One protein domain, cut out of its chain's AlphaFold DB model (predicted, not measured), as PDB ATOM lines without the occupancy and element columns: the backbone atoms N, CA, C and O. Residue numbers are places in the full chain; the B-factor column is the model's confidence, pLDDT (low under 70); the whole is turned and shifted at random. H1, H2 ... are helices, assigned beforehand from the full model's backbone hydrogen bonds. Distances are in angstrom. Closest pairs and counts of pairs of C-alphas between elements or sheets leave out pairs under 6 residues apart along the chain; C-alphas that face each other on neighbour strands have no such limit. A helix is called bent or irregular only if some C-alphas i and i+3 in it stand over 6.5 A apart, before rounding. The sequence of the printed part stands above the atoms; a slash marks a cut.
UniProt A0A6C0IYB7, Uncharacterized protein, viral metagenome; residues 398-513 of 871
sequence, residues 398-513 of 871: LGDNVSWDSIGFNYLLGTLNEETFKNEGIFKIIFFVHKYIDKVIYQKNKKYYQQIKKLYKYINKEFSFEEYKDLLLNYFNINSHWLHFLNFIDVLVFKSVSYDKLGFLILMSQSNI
ATOM      1  N   LEU A 398      71.527 -58.616 -42.066       81.75
ATOM      2  CA  LEU A 398      72.371 -59.157 -43.133       81.75
ATOM      3  C   LEU A 398      73.262 -58.064 -43.747       81.75
ATOM      4  O   LEU A 398      72.968 -56.871 -43.636       81.75
ATOM      5  N   GLY A 399      74.353 -58.466 -44.406       76.88
ATOM      6  CA  GLY A 399      75.329 -57.537 -44.998       76.88
ATOM      7  C   GLY A 399      74.780 -56.687 -46.152       76.88
ATOM      8  O   GLY A 399      75.312 -55.619 -46.447       76.88
ATOM      9  N   ASP A 400      73.694 -57.116 -46.789       80.50
ATOM     10  CA  ASP A 400      72.999 -56.399 -47.861       80.50
ATOM     11  C   ASP A 400      71.872 -55.476 -47.367       80.50
ATOM     12  O   ASP A 400      71.427 -54.601 -48.112       80.50
ATOM     13  N   ASN A 401      71.471 -55.619 -46.104       87.00
ATOM     14  CA  ASN A 401      70.410 -54.833 -45.477       87.00
ATOM     15  C   ASN A 401      70.906 -53.541 -44.816       87.00
ATOM     16  O   ASN A 401      70.092 -52.727 -44.390       87.00
ATOM     17  N   VAL A 402      72.218 -53.326 -44.729       90.69
ATOM     18  CA  VAL A 402      72.827 -52.097 -44.195       90.69
ATOM     19  C   VAL A 402      73.218 -51.125 -45.311       90.69
ATOM     20  O   VAL A 402      73.279 -51.487 -46.490       90.69
ATOM     21  N   SER A 403      73.477 -49.864 -44.963       90.81
ATOM     22  CA  SER A 403      74.096 -48.920 -45.896       90.81
ATOM     23  C   SER A 403      75.519 -49.361 -46.258       90.81
ATOM     24  O   SER A 403      76.312 -49.725 -45.397       90.81
ATOM     25  N   TRP A 404      75.876 -49.314 -47.543       91.44
ATOM     26  CA  TRP A 404      77.219 -49.691 -48.020       91.44
ATOM     27  C   TRP A 404      78.237 -48.558 -47.824       91.44
ATOM     28  O   TRP A 404      78.881 -48.091 -48.764       91.44
ATOM     29  N   ASP A 405      78.326 -48.068 -46.593       91.56
ATOM     30  CA  ASP A 405      79.253 -47.040 -46.134       91.56
ATOM     31  C   ASP A 405      79.739 -47.351 -44.710       91.56
ATOM     32  O   ASP A 405      79.418 -48.397 -44.142       91.56
ATOM     33  N   SER A 406      80.538 -46.448 -44.137       92.94
ATOM     34  CA  SER A 406      81.134 -46.631 -42.811       92.94
ATOM     35  C   SER A 406      80.100 -46.887 -41.717       92.94
ATOM     36  O   SER A 406      80.331 -47.720 -40.844       92.94
ATOM     37  N   ILE A 407      78.954 -46.206 -41.777       91.19
ATOM     38  CA  ILE A 407      77.883 -46.332 -40.786       91.19
ATOM     39  C   ILE A 407      77.298 -47.743 -40.833       91.19
ATOM     40  O   ILE A 407      77.250 -48.424 -39.808       91.19
ATOM     41  N   GLY A 408      76.916 -48.215 -42.021       90.75
ATOM     42  CA  GLY A 408      76.312 -49.537 -42.150       90.75
ATOM     43  C   GLY A 408      77.296 -50.675 -41.887       90.75
ATOM     44  O   GLY A 408      76.915 -51.664 -41.262       90.75
ATOM     45  N   PHE A 409      78.573 -50.517 -42.254       91.94
ATOM     46  CA  PHE A 409      79.619 -51.480 -41.895       91.94
ATOM     47  C   PHE A 409      79.803 -51.589 -40.373       91.94
ATOM     48  O   PHE A 409      79.846 -52.692 -39.829       91.94
ATOM     49  N   ASN A 410      79.841 -50.455 -39.666       89.12
ATOM     50  CA  ASN A 410      79.953 -50.435 -38.206       89.12
ATOM     51  C   ASN A 410      78.716 -51.044 -37.528       89.12
ATOM     52  O   ASN A 410      78.847 -51.738 -36.519       89.12
ATOM     53  N   TYR A 411      77.518 -50.833 -38.085       88.12
ATOM     54  CA  TYR A 411      76.317 -51.501 -37.587       88.12
ATOM     55  C   TYR A 411      76.378 -53.002 -37.758       88.12
ATOM     56  O   TYR A 411      76.101 -53.712 -36.792       88.12
ATOM     57  N   LEU A 412      76.792 -53.470 -38.936       88.50
ATOM     58  CA  LEU A 412      76.966 -54.888 -39.202       88.50
ATOM     59  C   LEU A 412      77.916 -55.515 -38.179       88.50
ATOM     60  O   LEU A 412      77.524 -56.470 -37.512       88.50
ATOM     61  N   LEU A 413      79.107 -54.936 -37.992       87.38
ATOM     62  CA  LEU A 413      80.104 -55.441 -37.044       87.38
ATOM     63  C   LEU A 413      79.615 -55.430 -35.596       87.38
ATOM     64  O   LEU A 413      79.771 -56.432 -34.907       87.38
ATOM     65  N   GLY A 414      78.964 -54.357 -35.144       82.75
ATOM     66  CA  GLY A 414      78.475 -54.278 -33.764       82.75
ATOM     67  C   GLY A 414      77.297 -55.211 -33.451       82.75
ATOM     68  O   GLY A 414      76.888 -55.289 -32.296       82.75
ATOM     69  N   THR A 415      76.744 -55.919 -34.447       81.62
ATOM     70  CA  THR A 415      75.814 -57.033 -34.190       81.62
ATOM     71  C   THR A 415      76.519 -58.369 -33.966       81.62
ATOM     72  O   THR A 415      75.893 -59.274 -33.428       81.62
ATOM     73  N   LEU A 416      77.779 -58.518 -34.388       84.69
ATOM     74  CA  LEU A 416      78.519 -59.780 -34.326       84.69
ATOM     75  C   LEU A 416      79.055 -60.026 -32.906       84.69
ATOM     76  O   LEU A 416      79.200 -59.100 -32.112       84.69
ATOM     77  N   ASN A 417      79.365 -61.281 -32.587       82.94
ATOM     78  CA  ASN A 417      80.060 -61.652 -31.353       82.94
ATOM     79  C   ASN A 417      81.299 -62.503 -31.682       82.94
ATOM     80  O   ASN A 417      81.385 -63.077 -32.768       82.94
ATOM     81  N   GLU A 418      82.268 -62.573 -30.764       83.06
ATOM     82  CA  GLU A 418      83.528 -63.296 -31.002       83.06
ATOM     83  C   GLU A 418      83.320 -64.792 -31.269       83.06
ATOM     84  O   GLU A 418      83.968 -65.352 -32.151       83.06
ATOM     85  N   GLU A 419      82.378 -65.421 -30.560       83.31
ATOM     86  CA  GLU A 419      82.117 -66.863 -30.646       83.31
ATOM     87  C   GLU A 419      81.602 -67.296 -32.027       83.31
ATOM     88  O   GLU A 419      81.987 -68.349 -32.533       83.31
ATOM     89  N   THR A 420      80.761 -66.479 -32.669       82.69
ATOM     90  CA  THR A 420      80.138 -66.804 -33.966       82.69
ATOM     91  C   THR A 420      80.771 -66.076 -35.149       82.69
ATOM     92  O   THR A 420      80.469 -66.399 -36.299       82.69
ATOM     93  N   PHE A 421      81.694 -65.131 -34.914       87.81
ATOM     94  CA  PHE A 421      82.302 -64.322 -35.975       87.81
ATOM     95  C   PHE A 421      82.906 -65.178 -37.094       87.81
ATOM     96  O   PHE A 421      82.618 -64.949 -38.267       87.81
ATOM     97  N   LYS A 422      83.700 -66.195 -36.734       87.25
ATOM     98  CA  LYS A 422      84.403 -67.048 -37.707       87.25
ATOM     99  C   LYS A 422      83.469 -67.914 -38.556       87.25
ATOM    100  O   LYS A 422      83.810 -68.223 -39.693       87.25
ATOM    101  N   ASN A 423      82.317 -68.294 -38.008       84.00
ATOM    102  CA  ASN A 423      81.412 -69.260 -38.635       84.00
ATOM    103  C   ASN A 423      80.234 -68.599 -39.348       84.00
ATOM    104  O   ASN A 423      79.703 -69.162 -40.290       84.00
ATOM    105  N   GLU A 424      79.803 -67.421 -38.910       83.38
ATOM    106  CA  GLU A 424      78.591 -66.776 -39.420       83.38
ATOM    107  C   GLU A 424      78.828 -65.287 -39.712       83.38
ATOM    108  O   GLU A 424      78.401 -64.768 -40.747       83.38
ATOM    109  N   GLY A 425      79.557 -64.584 -38.839       87.06
ATOM    110  CA  GLY A 425      79.826 -63.152 -39.001       87.06
ATOM    111  C   GLY A 425      80.641 -62.813 -40.251       87.06
ATOM    112  O   GLY A 425      80.329 -61.849 -40.952       87.06
ATOM    113  N   ILE A 426      81.633 -63.639 -40.579       91.31
ATOM    114  CA  ILE A 426      82.487 -63.450 -41.752       91.31
ATOM    115  C   ILE A 426      81.697 -63.522 -43.063       91.31
ATOM    116  O   ILE A 426      81.943 -62.729 -43.970       91.31
ATOM    117  N   PHE A 427      80.668 -64.372 -43.148       89.00
ATOM    118  CA  PHE A 427      79.810 -64.451 -44.333       89.00
ATOM    119  C   PHE A 427      79.042 -63.155 -44.565       89.00
ATOM    120  O   PHE A 427      78.897 -62.701 -45.698       89.00
ATOM    121  N   LYS A 428      78.614 -62.484 -43.494       89.44
ATOM    122  CA  LYS A 428      77.975 -61.172 -43.618       89.44
ATOM    123  C   LYS A 428      78.933 -60.110 -44.146       89.44
ATOM    124  O   LYS A 428      78.512 -59.268 -44.939       89.44
ATOM    125  N   ILE A 429      80.204 -60.162 -43.744       92.56
ATOM    126  CA  ILE A 429      81.250 -59.289 -44.291       92.56
ATOM    127  C   ILE A 429      81.452 -59.586 -45.778       92.56
ATOM    128  O   ILE A 429      81.476 -58.648 -46.568       92.56
ATOM    129  N   ILE A 430      81.508 -60.860 -46.179       91.62
ATOM    130  CA  ILE A 430      81.586 -61.266 -47.593       91.62
ATOM    131  C   ILE A 430      80.437 -60.643 -48.395       91.62
ATOM    132  O   ILE A 430      80.683 -59.943 -49.379       91.62
ATOM    133  N   PHE A 431      79.188 -60.802 -47.948       90.44
ATOM    134  CA  PHE A 431      78.032 -60.194 -48.620       90.44
ATOM    135  C   PHE A 431      78.141 -58.669 -48.713       90.44
ATOM    136  O   PHE A 431      77.865 -58.095 -49.771       90.44
ATOM    137  N   PHE A 432      78.580 -58.010 -47.639       93.31
ATOM    138  CA  PHE A 432      78.798 -56.567 -47.635       93.31
ATOM    139  C   PHE A 432      79.855 -56.147 -48.672       93.31
ATOM    140  O   PHE A 432      79.613 -55.219 -49.446       93.31
ATOM    141  N   VAL A 433      80.994 -56.848 -48.735       93.81
ATOM    142  CA  VAL A 433      82.072 -56.619 -49.716       93.81
ATOM    143  C   VAL A 433      81.522 -56.710 -51.141       93.81
ATOM    144  O   VAL A 433      81.704 -55.772 -51.921       93.81
ATOM    145  N   HIS A 434      80.797 -57.784 -51.470       91.56
ATOM    146  CA  HIS A 434      80.213 -57.970 -52.803       91.56
ATOM    147  C   HIS A 434      79.263 -56.831 -53.178       91.56
ATOM    148  O   HIS A 434      79.408 -56.223 -54.241       91.56
ATOM    149  N   LYS A 435      78.327 -56.471 -52.288       91.38
ATOM    150  CA  LYS A 435      77.386 -55.375 -52.556       91.38
ATOM    151  C   LYS A 435      78.091 -54.029 -52.685       91.38
ATOM    152  O   LYS A 435      77.725 -53.243 -53.559       91.38
ATOM    153  N   TYR A 436      79.114 -53.763 -51.875       93.44
ATOM    154  CA  TYR A 436      79.911 -52.545 -51.995       93.44
ATOM    155  C   TYR A 436      80.610 -52.461 -53.359       93.44
ATOM    156  O   TYR A 436      80.562 -51.418 -54.014       93.44
ATOM    157  N   ILE A 437      81.201 -53.557 -53.841       93.94
ATOM    158  CA  ILE A 437      81.834 -53.603 -55.167       93.94
ATOM    159  C   ILE A 437      80.798 -53.351 -56.274       93.94
ATOM    160  O   ILE A 437      80.991 -52.462 -57.108       93.94
ATOM    161  N   ASP A 438      79.675 -54.071 -56.253       91.44
ATOM    162  CA  ASP A 438      78.660 -54.017 -57.313       91.44
ATOM    163  C   ASP A 438      77.857 -52.716 -57.346       91.44
ATOM    164  O   ASP A 438      77.384 -52.303 -58.405       91.44
ATOM    165  N   LYS A 439      77.645 -52.077 -56.193       89.50
ATOM    166  CA  LYS A 439      76.776 -50.896 -56.087       89.50
ATOM    167  C   LYS A 439      77.549 -49.602 -55.904       89.50
ATOM    168  O   LYS A 439      77.125 -48.587 -56.445       89.50
ATOM    169  N   VAL A 440      78.670 -49.618 -55.184       91.69
ATOM    170  CA  VAL A 440      79.453 -48.406 -54.898       91.69
ATOM    171  C   VAL A 440      80.640 -48.280 -55.849       91.69
ATOM    172  O   VAL A 440      80.768 -47.253 -56.517       91.69
ATOM    173  N   ILE A 441      81.495 -49.304 -55.958       93.06
ATOM    174  CA  ILE A 441      82.686 -49.229 -56.826       93.06
ATOM    175  C   ILE A 441      82.280 -49.156 -58.297       93.06
ATOM    176  O   ILE A 441      82.828 -48.329 -59.022       93.06
ATOM    177  N   TYR A 442      81.291 -49.942 -58.729       92.81
ATOM    178  CA  TYR A 442      80.766 -49.887 -60.098       92.81
ATOM    179  C   TYR A 442      80.378 -48.464 -60.536       92.81
ATOM    180  O   TYR A 442      80.716 -48.043 -61.642       92.81
ATOM    181  N   GLN A 443      79.714 -47.712 -59.652       90.94
ATOM    182  CA  GLN A 443      79.277 -46.342 -59.928       90.94
ATOM    183  C   GLN A 443      80.431 -45.334 -59.844       90.94
ATOM    184  O   GLN A 443      80.534 -44.453 -60.693       90.94
ATOM    185  N   LYS A 444      81.314 -45.459 -58.843       92.12
ATOM    186  CA  LYS A 444      82.386 -44.478 -58.590       92.12
ATOM    187  C   LYS A 444      83.628 -44.666 -59.464       92.12
ATOM    188  O   LYS A 444      84.281 -43.684 -59.804       92.12
ATOM    189  N   ASN A 445      84.011 -45.904 -59.779       91.94
ATOM    190  CA  ASN A 445      85.240 -46.217 -60.511       91.94
ATOM    191  C   ASN A 445      85.117 -47.532 -61.307       91.94
ATOM    192  O   ASN A 445      85.487 -48.617 -60.843       91.94
ATOM    193  N   LYS A 446      84.659 -47.421 -62.561       91.38
ATOM    194  CA  LYS A 446      84.479 -48.565 -63.474       91.38
ATOM    195  C   LYS A 446      85.768 -49.362 -63.721       91.38
ATOM    196  O   LYS A 446      85.700 -50.581 -63.880       91.38
ATOM    197  N   LYS A 447      86.941 -48.713 -63.720       90.56
ATOM    198  CA  LYS A 447      88.240 -49.384 -63.921       90.56
ATOM    199  C   LYS A 447      88.547 -50.346 -62.774       90.56
ATOM    200  O   LYS A 447      88.920 -51.489 -63.029       90.56
ATOM    201  N   TYR A 448      88.345 -49.914 -61.528       91.62
ATOM    202  CA  TYR A 448      88.537 -50.775 -60.355       91.62
ATOM    203  C   TYR A 448      87.550 -51.931 -60.340       91.62
ATOM    204  O   TYR A 448      87.953 -53.069 -60.129       91.62
ATOM    205  N   TYR A 449      86.281 -51.669 -60.655       94.00
ATOM    206  CA  TYR A 449      85.285 -52.729 -60.768       94.00
ATOM    207  C   TYR A 449      85.719 -53.829 -61.753       94.00
ATOM    208  O   TYR A 449      85.671 -55.012 -61.424       94.00
ATOM    209  N   GLN A 450      86.215 -53.458 -62.939       91.06
ATOM    210  CA  GLN A 450      86.705 -54.430 -63.923       91.06
ATOM    211  C   GLN A 450      87.931 -55.215 -63.433       91.06
ATOM    212  O   GLN A 450      88.023 -56.415 -63.697       91.06
ATOM    213  N   GLN A 451      88.862 -54.566 -62.726       90.31
ATOM    214  CA  GLN A 451      90.029 -55.231 -62.133       90.31
ATOM    215  C   GLN A 451      89.607 -56.259 -61.079       90.31
ATOM    216  O   GLN A 451      89.984 -57.424 -61.188       90.31
ATOM    217  N   ILE A 452      88.754 -55.860 -60.132       93.06
ATOM    218  CA  ILE A 452      88.249 -56.745 -59.074       93.06
ATOM    219  C   ILE A 452      87.442 -57.899 -59.679       93.06
ATOM    220  O   ILE A 452      87.628 -59.047 -59.294       93.06
ATOM    221  N   LYS A 453      86.599 -57.641 -60.688       92.25
ATOM    222  CA  LYS A 453      85.818 -58.695 -61.354       92.25
ATOM    223  C   LYS A 453      86.705 -59.726 -62.057       92.25
ATOM    224  O   LYS A 453      86.387 -60.912 -62.041       92.25
ATOM    225  N   LYS A 454      87.820 -59.303 -62.669       91.06
ATOM    226  CA  LYS A 454      88.828 -60.232 -63.215       91.06
ATOM    227  C   LYS A 454      89.505 -61.025 -62.098       91.06
ATOM    228  O   LYS A 454      89.629 -62.237 -62.229       91.06
ATOM    229  N   LEU A 455      89.882 -60.367 -61.003       91.81
ATOM    230  CA  LEU A 455      90.465 -61.021 -59.833       91.81
ATOM    231  C   LEU A 455      89.525 -62.078 -59.236       91.81
ATOM    232  O   LEU A 455      89.968 -63.188 -58.978       91.81
ATOM    233  N   TYR A 456      88.231 -61.790 -59.095       91.50
ATOM    234  CA  TYR A 456      87.236 -62.743 -58.587       91.50
ATOM    235  C   TYR A 456      87.133 -64.015 -59.432       91.50
ATOM    236  O   TYR A 456      86.940 -65.091 -58.876       91.50
ATOM    237  N   LYS A 457      87.359 -63.939 -60.752       91.62
ATOM    238  CA  LYS A 457      87.466 -65.149 -61.584       91.62
ATOM    239  C   LYS A 457      88.661 -66.018 -61.190       91.62
ATOM    240  O   LYS A 457      88.542 -67.236 -61.198       91.62
ATOM    241  N   TYR A 458      89.794 -65.404 -60.851       91.62
ATOM    242  CA  TYR A 458      90.970 -66.125 -60.365       91.62
ATOM    243  C   TYR A 458      90.771 -66.647 -58.939       91.62
ATOM    244  O   TYR A 458      91.111 -67.794 -58.679       91.62
ATOM    245  N   ILE A 459      90.163 -65.864 -58.041       91.75
ATOM    246  CA  ILE A 459      89.841 -66.322 -56.678       91.75
ATOM    247  C   ILE A 459      88.943 -67.560 -56.742       91.75
ATOM    248  O   ILE A 459      89.304 -68.587 -56.186       91.75
ATOM    249  N   ASN A 460      87.847 -67.512 -57.501       89.69
ATOM    250  CA  ASN A 460      86.919 -68.643 -57.626       89.69
ATOM    251  C   ASN A 460      87.546 -69.882 -58.286       89.69
ATOM    252  O   ASN A 460      87.011 -70.979 -58.155       89.69
ATOM    253  N   LYS A 461      88.644 -69.712 -59.030       91.75
ATOM    254  CA  LYS A 461      89.382 -70.819 -59.643       91.75
ATOM    255  C   LYS A 461      90.382 -71.452 -58.670       91.75
ATOM    256  O   LYS A 461      90.541 -72.667 -58.685       91.75
ATOM    257  N   GLU A 462      91.067 -70.637 -57.872       91.25
ATOM    258  CA  GLU A 462      92.235 -71.050 -57.075       91.25
ATOM    259  C   GLU A 462      91.937 -71.231 -55.571       91.25
ATOM    260  O   GLU A 462      92.784 -71.724 -54.821       91.25
ATOM    261  N   PHE A 463      90.755 -70.810 -55.113       91.56
ATOM    262  CA  PHE A 463      90.311 -70.910 -53.725       91.56
ATOM    263  C   PHE A 463      88.976 -71.642 -53.656       91.56
ATOM    264  O   PHE A 463      88.030 -71.307 -54.369       91.56
ATOM    265  N   SER A 464      88.872 -72.592 -52.729       90.75
ATOM    266  CA  SER A 464      87.556 -73.014 -52.250       90.75
ATOM    267  C   SER A 464      86.883 -71.875 -51.476       90.75
ATOM    268  O   SER A 464      87.543 -70.965 -50.965       90.75
ATOM    269  N   PHE A 465      85.557 -71.931 -51.353       88.00
ATOM    270  CA  PHE A 465      84.816 -70.941 -50.573       88.00
ATOM    271  C   PHE A 465      85.285 -70.886 -49.107       88.00
ATOM    272  O   PHE A 465      85.451 -69.798 -48.557       88.00
ATOM    273  N   GLU A 466      85.592 -72.042 -48.511       89.56
ATOM    274  CA  GLU A 466      86.136 -72.139 -47.151       89.56
ATOM    275  C   GLU A 466      87.537 -71.525 -47.036       89.56
ATOM    276  O   GLU A 466      87.791 -70.758 -46.112       89.56
ATOM    277  N   GLU A 467      88.428 -71.760 -48.006       90.00
ATOM    278  CA  GLU A 467      89.748 -71.114 -48.011       90.00
ATOM    279  C   GLU A 467      89.645 -69.590 -48.146       90.00
ATOM    280  O   GLU A 467      90.410 -68.862 -47.516       90.00
ATOM    281  N   TYR A 468      88.718 -69.089 -48.969       89.88
ATOM    282  CA  TYR A 468      88.501 -67.648 -49.104       89.88
ATOM    283  C   TYR A 468      87.937 -67.043 -47.813       89.88
ATOM    284  O   TYR A 468      88.386 -65.978 -47.381       89.88
ATOM    285  N   LYS A 469      87.005 -67.743 -47.159       91.31
ATOM    286  CA  LYS A 469      86.473 -67.380 -45.842       91.31
ATOM    287  C   LYS A 469      87.588 -67.306 -44.798       91.31
ATOM    288  O   LYS A 469      87.712 -66.285 -44.124       91.31
ATOM    289  N   ASP A 470      88.416 -68.343 -44.695       90.94
ATOM    290  CA  ASP A 470      89.527 -68.399 -43.740       90.94
ATOM    291  C   ASP A 470      90.565 -67.309 -44.018       90.94
ATOM    292  O   ASP A 470      91.085 -66.689 -43.091       90.94
ATOM    293  N   LEU A 471      90.816 -67.000 -45.291       91.12
ATOM    294  CA  LEU A 471      91.703 -65.911 -45.671       91.12
ATOM    295  C   LEU A 471      91.163 -64.549 -45.226       91.12
ATOM    296  O   LEU A 471      91.927 -63.730 -44.722       91.12
ATOM    297  N   LEU A 472      89.859 -64.301 -45.364       92.06
ATOM    298  CA  LEU A 472      89.247 -63.047 -44.920       92.06
ATOM    299  C   LEU A 472      89.335 -62.833 -43.405       92.06
ATOM    300  O   LEU A 472      89.339 -61.682 -42.968       92.06
ATOM    301  N   LEU A 473      89.480 -63.896 -42.608       92.62
ATOM    302  CA  LEU A 473      89.734 -63.780 -41.168       92.62
ATOM    303  C   LEU A 473      91.094 -63.134 -40.850       92.62
ATOM    304  O   LEU A 473      91.266 -62.607 -39.754       92.62
ATOM    305  N   ASN A 474      92.037 -63.107 -41.799       90.00
ATOM    306  CA  ASN A 474      93.292 -62.361 -41.648       90.00
ATOM    307  C   ASN A 474      93.100 -60.844 -41.814       90.00
ATOM    308  O   ASN A 474      93.926 -60.064 -41.348       90.00
ATOM    309  N   TYR A 475      92.021 -60.422 -42.478       92.25
ATOM    310  CA  TYR A 475      91.718 -59.014 -42.758       92.25
ATOM    311  C   TYR A 475      90.668 -58.441 -41.813       92.25
ATOM    312  O   TYR A 475      90.654 -57.235 -41.565       92.25
ATOM    313  N   PHE A 476      89.779 -59.297 -41.308       93.81
ATOM    314  CA  PHE A 476      88.637 -58.895 -40.508       93.81
ATOM    315  C   PHE A 476      88.535 -59.700 -39.216       93.81
ATOM    316  O   PHE A 476      88.661 -60.918 -39.186       93.81
ATOM    317  N   ASN A 477      88.218 -58.987 -38.146       92.00
ATOM    318  CA  ASN A 477      87.895 -59.495 -36.820       92.00
ATOM    319  C   ASN A 477      86.750 -58.658 -36.221       92.00
ATOM    320  O   ASN A 477      86.281 -57.697 -36.835       92.00
ATOM    321  N   ILE A 478      86.311 -58.990 -35.007       89.69
ATOM    322  CA  ILE A 478      85.212 -58.271 -34.346       89.69
ATOM    323  C   ILE A 478      85.506 -56.777 -34.120       89.69
ATOM    324  O   ILE A 478      84.600 -55.950 -34.160       89.69
ATOM    325  N   ASN A 479      86.784 -56.429 -33.953       89.81
ATOM    326  CA  ASN A 479      87.269 -55.068 -33.716       89.81
ATOM    327  C   ASN A 479      87.588 -54.324 -35.019       89.81
ATOM    328  O   ASN A 479      88.213 -53.264 -35.005       89.81
ATOM    329  N   SER A 480      87.201 -54.882 -36.166       91.81
ATOM    330  CA  SER A 480      87.422 -54.235 -37.448       91.81
ATOM    331  C   SER A 480      86.644 -52.927 -37.552       91.81
ATOM    332  O   SER A 480      85.673 -52.654 -36.853       91.81
ATOM    333  N   HIS A 481      87.104 -52.078 -38.459       90.81
ATOM    334  CA  HIS A 481      86.572 -50.738 -38.667       90.81
ATOM    335  C   HIS A 481      86.547 -50.459 -40.159       90.81
ATOM    336  O   HIS A 481      87.199 -51.156 -40.938       90.81
ATOM    337  N   TRP A 482      85.847 -49.400 -40.553       93.94
ATOM    338  CA  TRP A 482      85.764 -48.986 -41.950       93.94
ATOM    339  C   TRP A 482      87.130 -48.868 -42.647       93.94
ATOM    340  O   TRP A 482      87.257 -49.234 -43.810       93.94
ATOM    341  N   LEU A 483      88.173 -48.424 -41.934       93.25
ATOM    342  CA  LEU A 483      89.529 -48.352 -42.485       93.25
ATOM    343  C   LEU A 483      90.075 -49.731 -42.891       93.25
ATOM    344  O   LEU A 483      90.651 -49.856 -43.965       93.25
ATOM    345  N   HIS A 484      89.848 -50.771 -42.084       93.12
ATOM    346  CA  HIS A 484      90.247 -52.144 -42.413       93.12
ATOM    347  C   HIS A 484      89.538 -52.638 -43.682       93.12
ATOM    348  O   HIS A 484      90.163 -53.238 -44.554       93.12
ATOM    349  N   PHE A 485      88.253 -52.301 -43.831       94.94
ATOM    350  CA  PHE A 485      87.496 -52.588 -45.047       94.94
ATOM    351  C   PHE A 485      88.065 -51.866 -46.273       94.94
ATOM    352  O   PHE A 485      88.278 -52.495 -47.307       94.94
ATOM    353  N   LEU A 486      88.363 -50.569 -46.164       93.75
ATOM    354  CA  LEU A 486      88.985 -49.820 -47.259       93.75
ATOM    355  C   LEU A 486      90.368 -50.369 -47.620       93.75
ATOM    356  O   LEU A 486      90.651 -50.526 -48.804       93.75
ATOM    357  N   ASN A 487      91.184 -50.732 -46.628       93.44
ATOM    358  CA  ASN A 487      92.486 -51.357 -46.854       93.44
ATOM    359  C   ASN A 487      92.346 -52.675 -47.623       93.44
ATOM    360  O   ASN A 487      93.131 -52.934 -48.530       93.44
ATOM    361  N   PHE A 488      91.331 -53.485 -47.307       95.12
ATOM    362  CA  PHE A 488      91.036 -54.706 -48.055       95.12
ATOM    363  C   PHE A 488      90.610 -54.413 -49.503       95.12
ATOM    364  O   PHE A 488      91.081 -55.071 -50.429       95.12
ATOM    365  N   ILE A 489      89.781 -53.389 -49.733       94.81
ATOM    366  CA  ILE A 489      89.453 -52.945 -51.097       94.81
ATOM    367  C   ILE A 489      90.715 -52.496 -51.845       94.81
ATOM    368  O   ILE A 489      90.881 -52.860 -53.010       94.81
ATOM    369  N   ASP A 490      91.616 -51.763 -51.188       93.19
ATOM    370  CA  ASP A 490      92.899 -51.342 -51.759       93.19
ATOM    371  C   ASP A 490      93.806 -52.536 -52.104       93.19
ATOM    372  O   ASP A 490      94.488 -52.489 -53.134       93.19
ATOM    373  N   VAL A 491      93.753 -53.629 -51.331       93.44
ATOM    374  CA  VAL A 491      94.430 -54.893 -51.673       93.44
ATOM    375  C   VAL A 491      93.841 -55.468 -52.960       93.44
ATOM    376  O   VAL A 491      94.586 -55.739 -53.901       93.44
ATOM    377  N   LEU A 492      92.510 -55.580 -53.066       92.69
ATOM    378  CA  LEU A 492      91.839 -56.144 -54.251       92.69
ATOM    379  C   LEU A 492      92.120 -55.365 -55.547       92.69
ATOM    380  O   LEU A 492      92.113 -55.953 -56.629       92.69
ATOM    381  N   VAL A 493      92.370 -54.053 -55.462       90.62
ATOM    382  CA  VAL A 493      92.769 -53.220 -56.616       90.62
ATOM    383  C   VAL A 493      94.285 -53.056 -56.754       90.62
ATOM    384  O   VAL A 493      94.740 -52.267 -57.585       90.62
ATOM    385  N   PHE A 494      95.066 -53.800 -55.969       86.81
ATOM    386  CA  PHE A 494      96.528 -53.815 -55.981       86.81
ATOM    387  C   PHE A 494      97.177 -52.439 -55.735       86.81
ATOM    388  O   PHE A 494      98.212 -52.102 -56.313       86.81
ATOM    389  N   LYS A 495      96.562 -51.622 -54.874       87.75
ATOM    390  CA  LYS A 495      97.170 -50.395 -54.327       87.75
ATOM    391  C   LYS A 495      98.029 -50.678 -53.106       87.75
ATOM    392  O   LYS A 495      99.062 -50.042 -52.925       87.75
ATOM    393  N   SER A 496      97.583 -51.615 -52.281       86.94
ATOM    394  CA  SER A 496      98.329 -52.160 -51.158       86.94
ATOM    395  C   SER A 496      98.662 -53.621 -51.449       86.94
ATOM    396  O   SER A 496      97.927 -54.325 -52.141       86.94
ATOM    397  N   VAL A 497      99.815 -54.065 -50.958       84.75
ATOM    398  CA  VAL A 497     100.266 -55.451 -51.104       84.75
ATOM    399  C   VAL A 497      99.996 -56.163 -49.788       84.75
ATOM    400  O   VAL A 497     100.449 -55.705 -48.742       84.75
ATOM    401  N   SER A 498      99.268 -57.275 -49.842       90.94
ATOM    402  CA  SER A 498      99.209 -58.234 -48.744       90.94
ATOM    403  C   SER A 498     100.258 -59.323 -48.964       90.94
ATOM    404  O   SER A 498     100.535 -59.698 -50.101       90.94
ATOM    405  N   TYR A 499     100.861 -59.822 -47.887       90.94
ATOM    406  CA  TYR A 499     101.840 -60.913 -47.932       90.94
ATOM    407  C   TYR A 499     101.168 -62.210 -47.486       90.94
ATOM    408  O   TYR A 499     101.432 -62.742 -46.416       90.94
ATOM    409  N   ASP A 500     100.202 -62.662 -48.280       91.62
ATOM    410  CA  ASP A 500      99.429 -63.882 -48.052       91.62
ATOM    411  C   ASP A 500      99.019 -64.533 -49.386       91.62
ATOM    412  O   ASP A 500      99.363 -64.048 -50.469       91.62
ATOM    413  N   LYS A 501      98.269 -65.642 -49.329       92.88
ATOM    414  CA  LYS A 501      97.841 -66.389 -50.527       92.88
ATOM    415  C   LYS A 501      97.079 -65.498 -51.521       92.88
ATOM    416  O   LYS A 501      97.287 -65.618 -52.728       92.88
ATOM    417  N   LEU A 502      96.234 -64.583 -51.032       93.12
ATOM    418  CA  LEU A 502      95.476 -63.645 -51.867       93.12
ATOM    419  C   LEU A 502      96.395 -62.605 -52.505       93.12
ATOM    420  O   LEU A 502      96.308 -62.382 -53.709       93.12
ATOM    421  N   GLY A 503      97.309 -62.013 -51.740       92.75
ATOM    422  CA  GLY A 503      98.278 -61.051 -52.255       92.75
ATOM    423  C   GLY A 503      99.176 -61.645 -53.331       92.75
ATOM    424  O   GLY A 503      99.408 -61.013 -54.365       92.75
ATOM    425  N   PHE A 504      99.605 -62.899 -53.146       93.75
ATOM    426  CA  PHE A 504     100.354 -63.628 -54.165       93.75
ATOM    427  C   PHE A 504      99.509 -63.879 -55.418       93.75
ATOM    428  O   PHE A 504      99.977 -63.619 -56.525       93.75
ATOM    429  N   LEU A 505      98.242 -64.297 -55.277       93.75
ATOM    430  CA  LEU A 505      97.332 -64.442 -56.422       93.75
ATOM    431  C   LEU A 505      97.177 -63.118 -57.181       93.75
ATOM    432  O   LEU A 505      97.280 -63.091 -58.408       93.75
ATOM    433  N   ILE A 506      96.953 -62.015 -56.463       92.12
ATOM    434  CA  ILE A 506      96.771 -60.688 -57.059       92.12
ATOM    435  C   ILE A 506      98.021 -60.289 -57.839       92.12
ATOM    436  O   ILE A 506      97.895 -59.873 -58.994       92.12
ATOM    437  N   LEU A 507      99.208 -60.468 -57.253       91.25
ATOM    438  CA  LEU A 507     100.491 -60.213 -57.908       91.25
ATOM    439  C   LEU A 507     100.656 -61.064 -59.177       91.25
ATOM    440  O   LEU A 507     101.045 -60.543 -60.227       91.25
ATOM    441  N   MET A 508     100.313 -62.350 -59.109       90.12
ATOM    442  CA  MET A 508     100.423 -63.274 -60.238       90.12
ATOM    443  C   MET A 508      99.408 -62.989 -61.347       90.12
ATOM    444  O   MET A 508      99.734 -63.167 -62.521       90.12
ATOM    445  N   SER A 509      98.231 -62.465 -61.004       88.12
ATOM    446  CA  SER A 509      97.176 -62.100 -61.958       88.12
ATOM    447  C   SER A 509      97.466 -60.827 -62.767       88.12
ATOM    448  O   SER A 509      96.752 -60.533 -63.729       88.12
ATOM    449  N   GLN A 510      98.514 -60.068 -62.419       84.19
ATOM    450  CA  GLN A 510      98.908 -58.873 -63.166       84.19
ATOM    451  C   GLN A 510      99.525 -59.261 -64.520       84.19
ATOM    452  O   GLN A 510     100.631 -59.804 -64.579       84.19
ATOM    453  N   SER A 511      98.822 -58.938 -65.608       78.19
ATOM    454  CA  SER A 511      99.276 -59.146 -66.992       78.19
ATOM    455  C   SER A 511     100.007 -57.944 -67.595       78.19
ATOM    456  O   SER A 511     100.627 -58.062 -68.641       78.19
ATOM    457  N   ASN A 512      99.913 -56.771 -66.964       78.25
ATOM    458  CA  ASN A 512     100.341 -55.500 -67.561       78.25
ATOM    459  C   ASN A 512     101.739 -55.049 -67.096       78.25
ATOM    460  O   ASN A 512     102.093 -53.886 -67.266       78.25
ATOM    461  N   ILE A 513     102.494 -55.928 -66.436       81.94
ATOM    462  CA  ILE A 513     103.805 -55.626 -65.852       81.94
ATOM    463  C   ILE A 513     104.853 -56.439 -66.612       81.94
ATOM    464  O   ILE A 513     104.666 -57.637 -66.807       81.94
TER     465      ILE A 513
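Overview. This is residues 398 to 513 of the 871 residues of an uncharacterized protein of viral metagenome (UniProt A0A6C0IYB7). Two long helices, H2 and H3, meet near their linked ends as a V, with the short H4 across its open end, and H5 crosses one side of this frame from H1 toward H3. H1 lies beside H2, and H6 packs on H3 at the other end of the domain. The printed part has 116 residues with six named helices, H1 to H6 along the chain, and no named strand; the class is all helix, with mostly crossed packing. It is compact, with a radius of gyration of the C-alphas of 13.8 A, and spans 42 by 29 by 21 A.

Arrangement. H1, residues 406 to 414, and H2, residues 418 to 444, form a helical hairpin at a shallow tilt of 14 degrees, opposite ways. They touch through residues 425 to 432 of H2, and their closest C-alphas, those of Phe 409 and Phe 432, are 7.7 A apart. H2 is the hub, touching three helices; it has a kink of 54 degrees near residue 425 and is irregular, with C-alphas 419 and 422 7.4 A apart. H3, residues 446 to 462, makes a second helical hairpin with H2 at a steep tilt of 40 degrees, opposite ways; the closest C-alphas, those of Tyr 442 and Tyr 449, are 5.4 A apart. H4, residues 465 to 472, only just touches H2, with 3 pairs of C-alphas within 8 A, the closest being those of Ile 426 and Lys 469 at 6.9 A; the two are about perpendicular at 87 degrees. H5, residues 482 to 492, only just touches H1, with 3 such pairs, the closest being those of Ser 406 and Trp 482 at 5.3 A. H5 and H2 are near each other. H5 is close to but not clearly touching H3, the closest C-alphas being those of Ile 452 and Leu 492 at 6.0 A. H6, residues 501 to 508, touches residues 455 to 459 of H3, with C-alphas 455 and 506 closest at 6.9 A and a steep tilt of 62 degrees. H1 and H6 are apart. Every O i to N i+4 pair is within hydrogen-bond range in H1, H3, H4, H5 and H6; in H2, 16 of 23 are.

Along the chain. H1 begins at C-alpha 406, (81.134, -46.631, -42.811). H2 is 33.4 A long from first to last C-alpha, H3 24.6 A and H5 15.5 A; H1 is 12.1 A, H4 10.7 A and H6 10.5 A. H2 ends at C-alpha 444, (82.386, -44.478, -58.590), and H6 at C-alpha 508, (100.423, -63.274, -60.238).

Size, cuts and confidence. The C-alphas farthest apart, those of Glu 419 and Ile 513, are 42.8 A apart. The printed part has no cut. The links H1 to H2, H2 to H3 and H3 to H4 are tight; H4 to H5 and H5 to H6 are short. The mean pLDDT of the printed part is 89.9, and no printed residue is under 70.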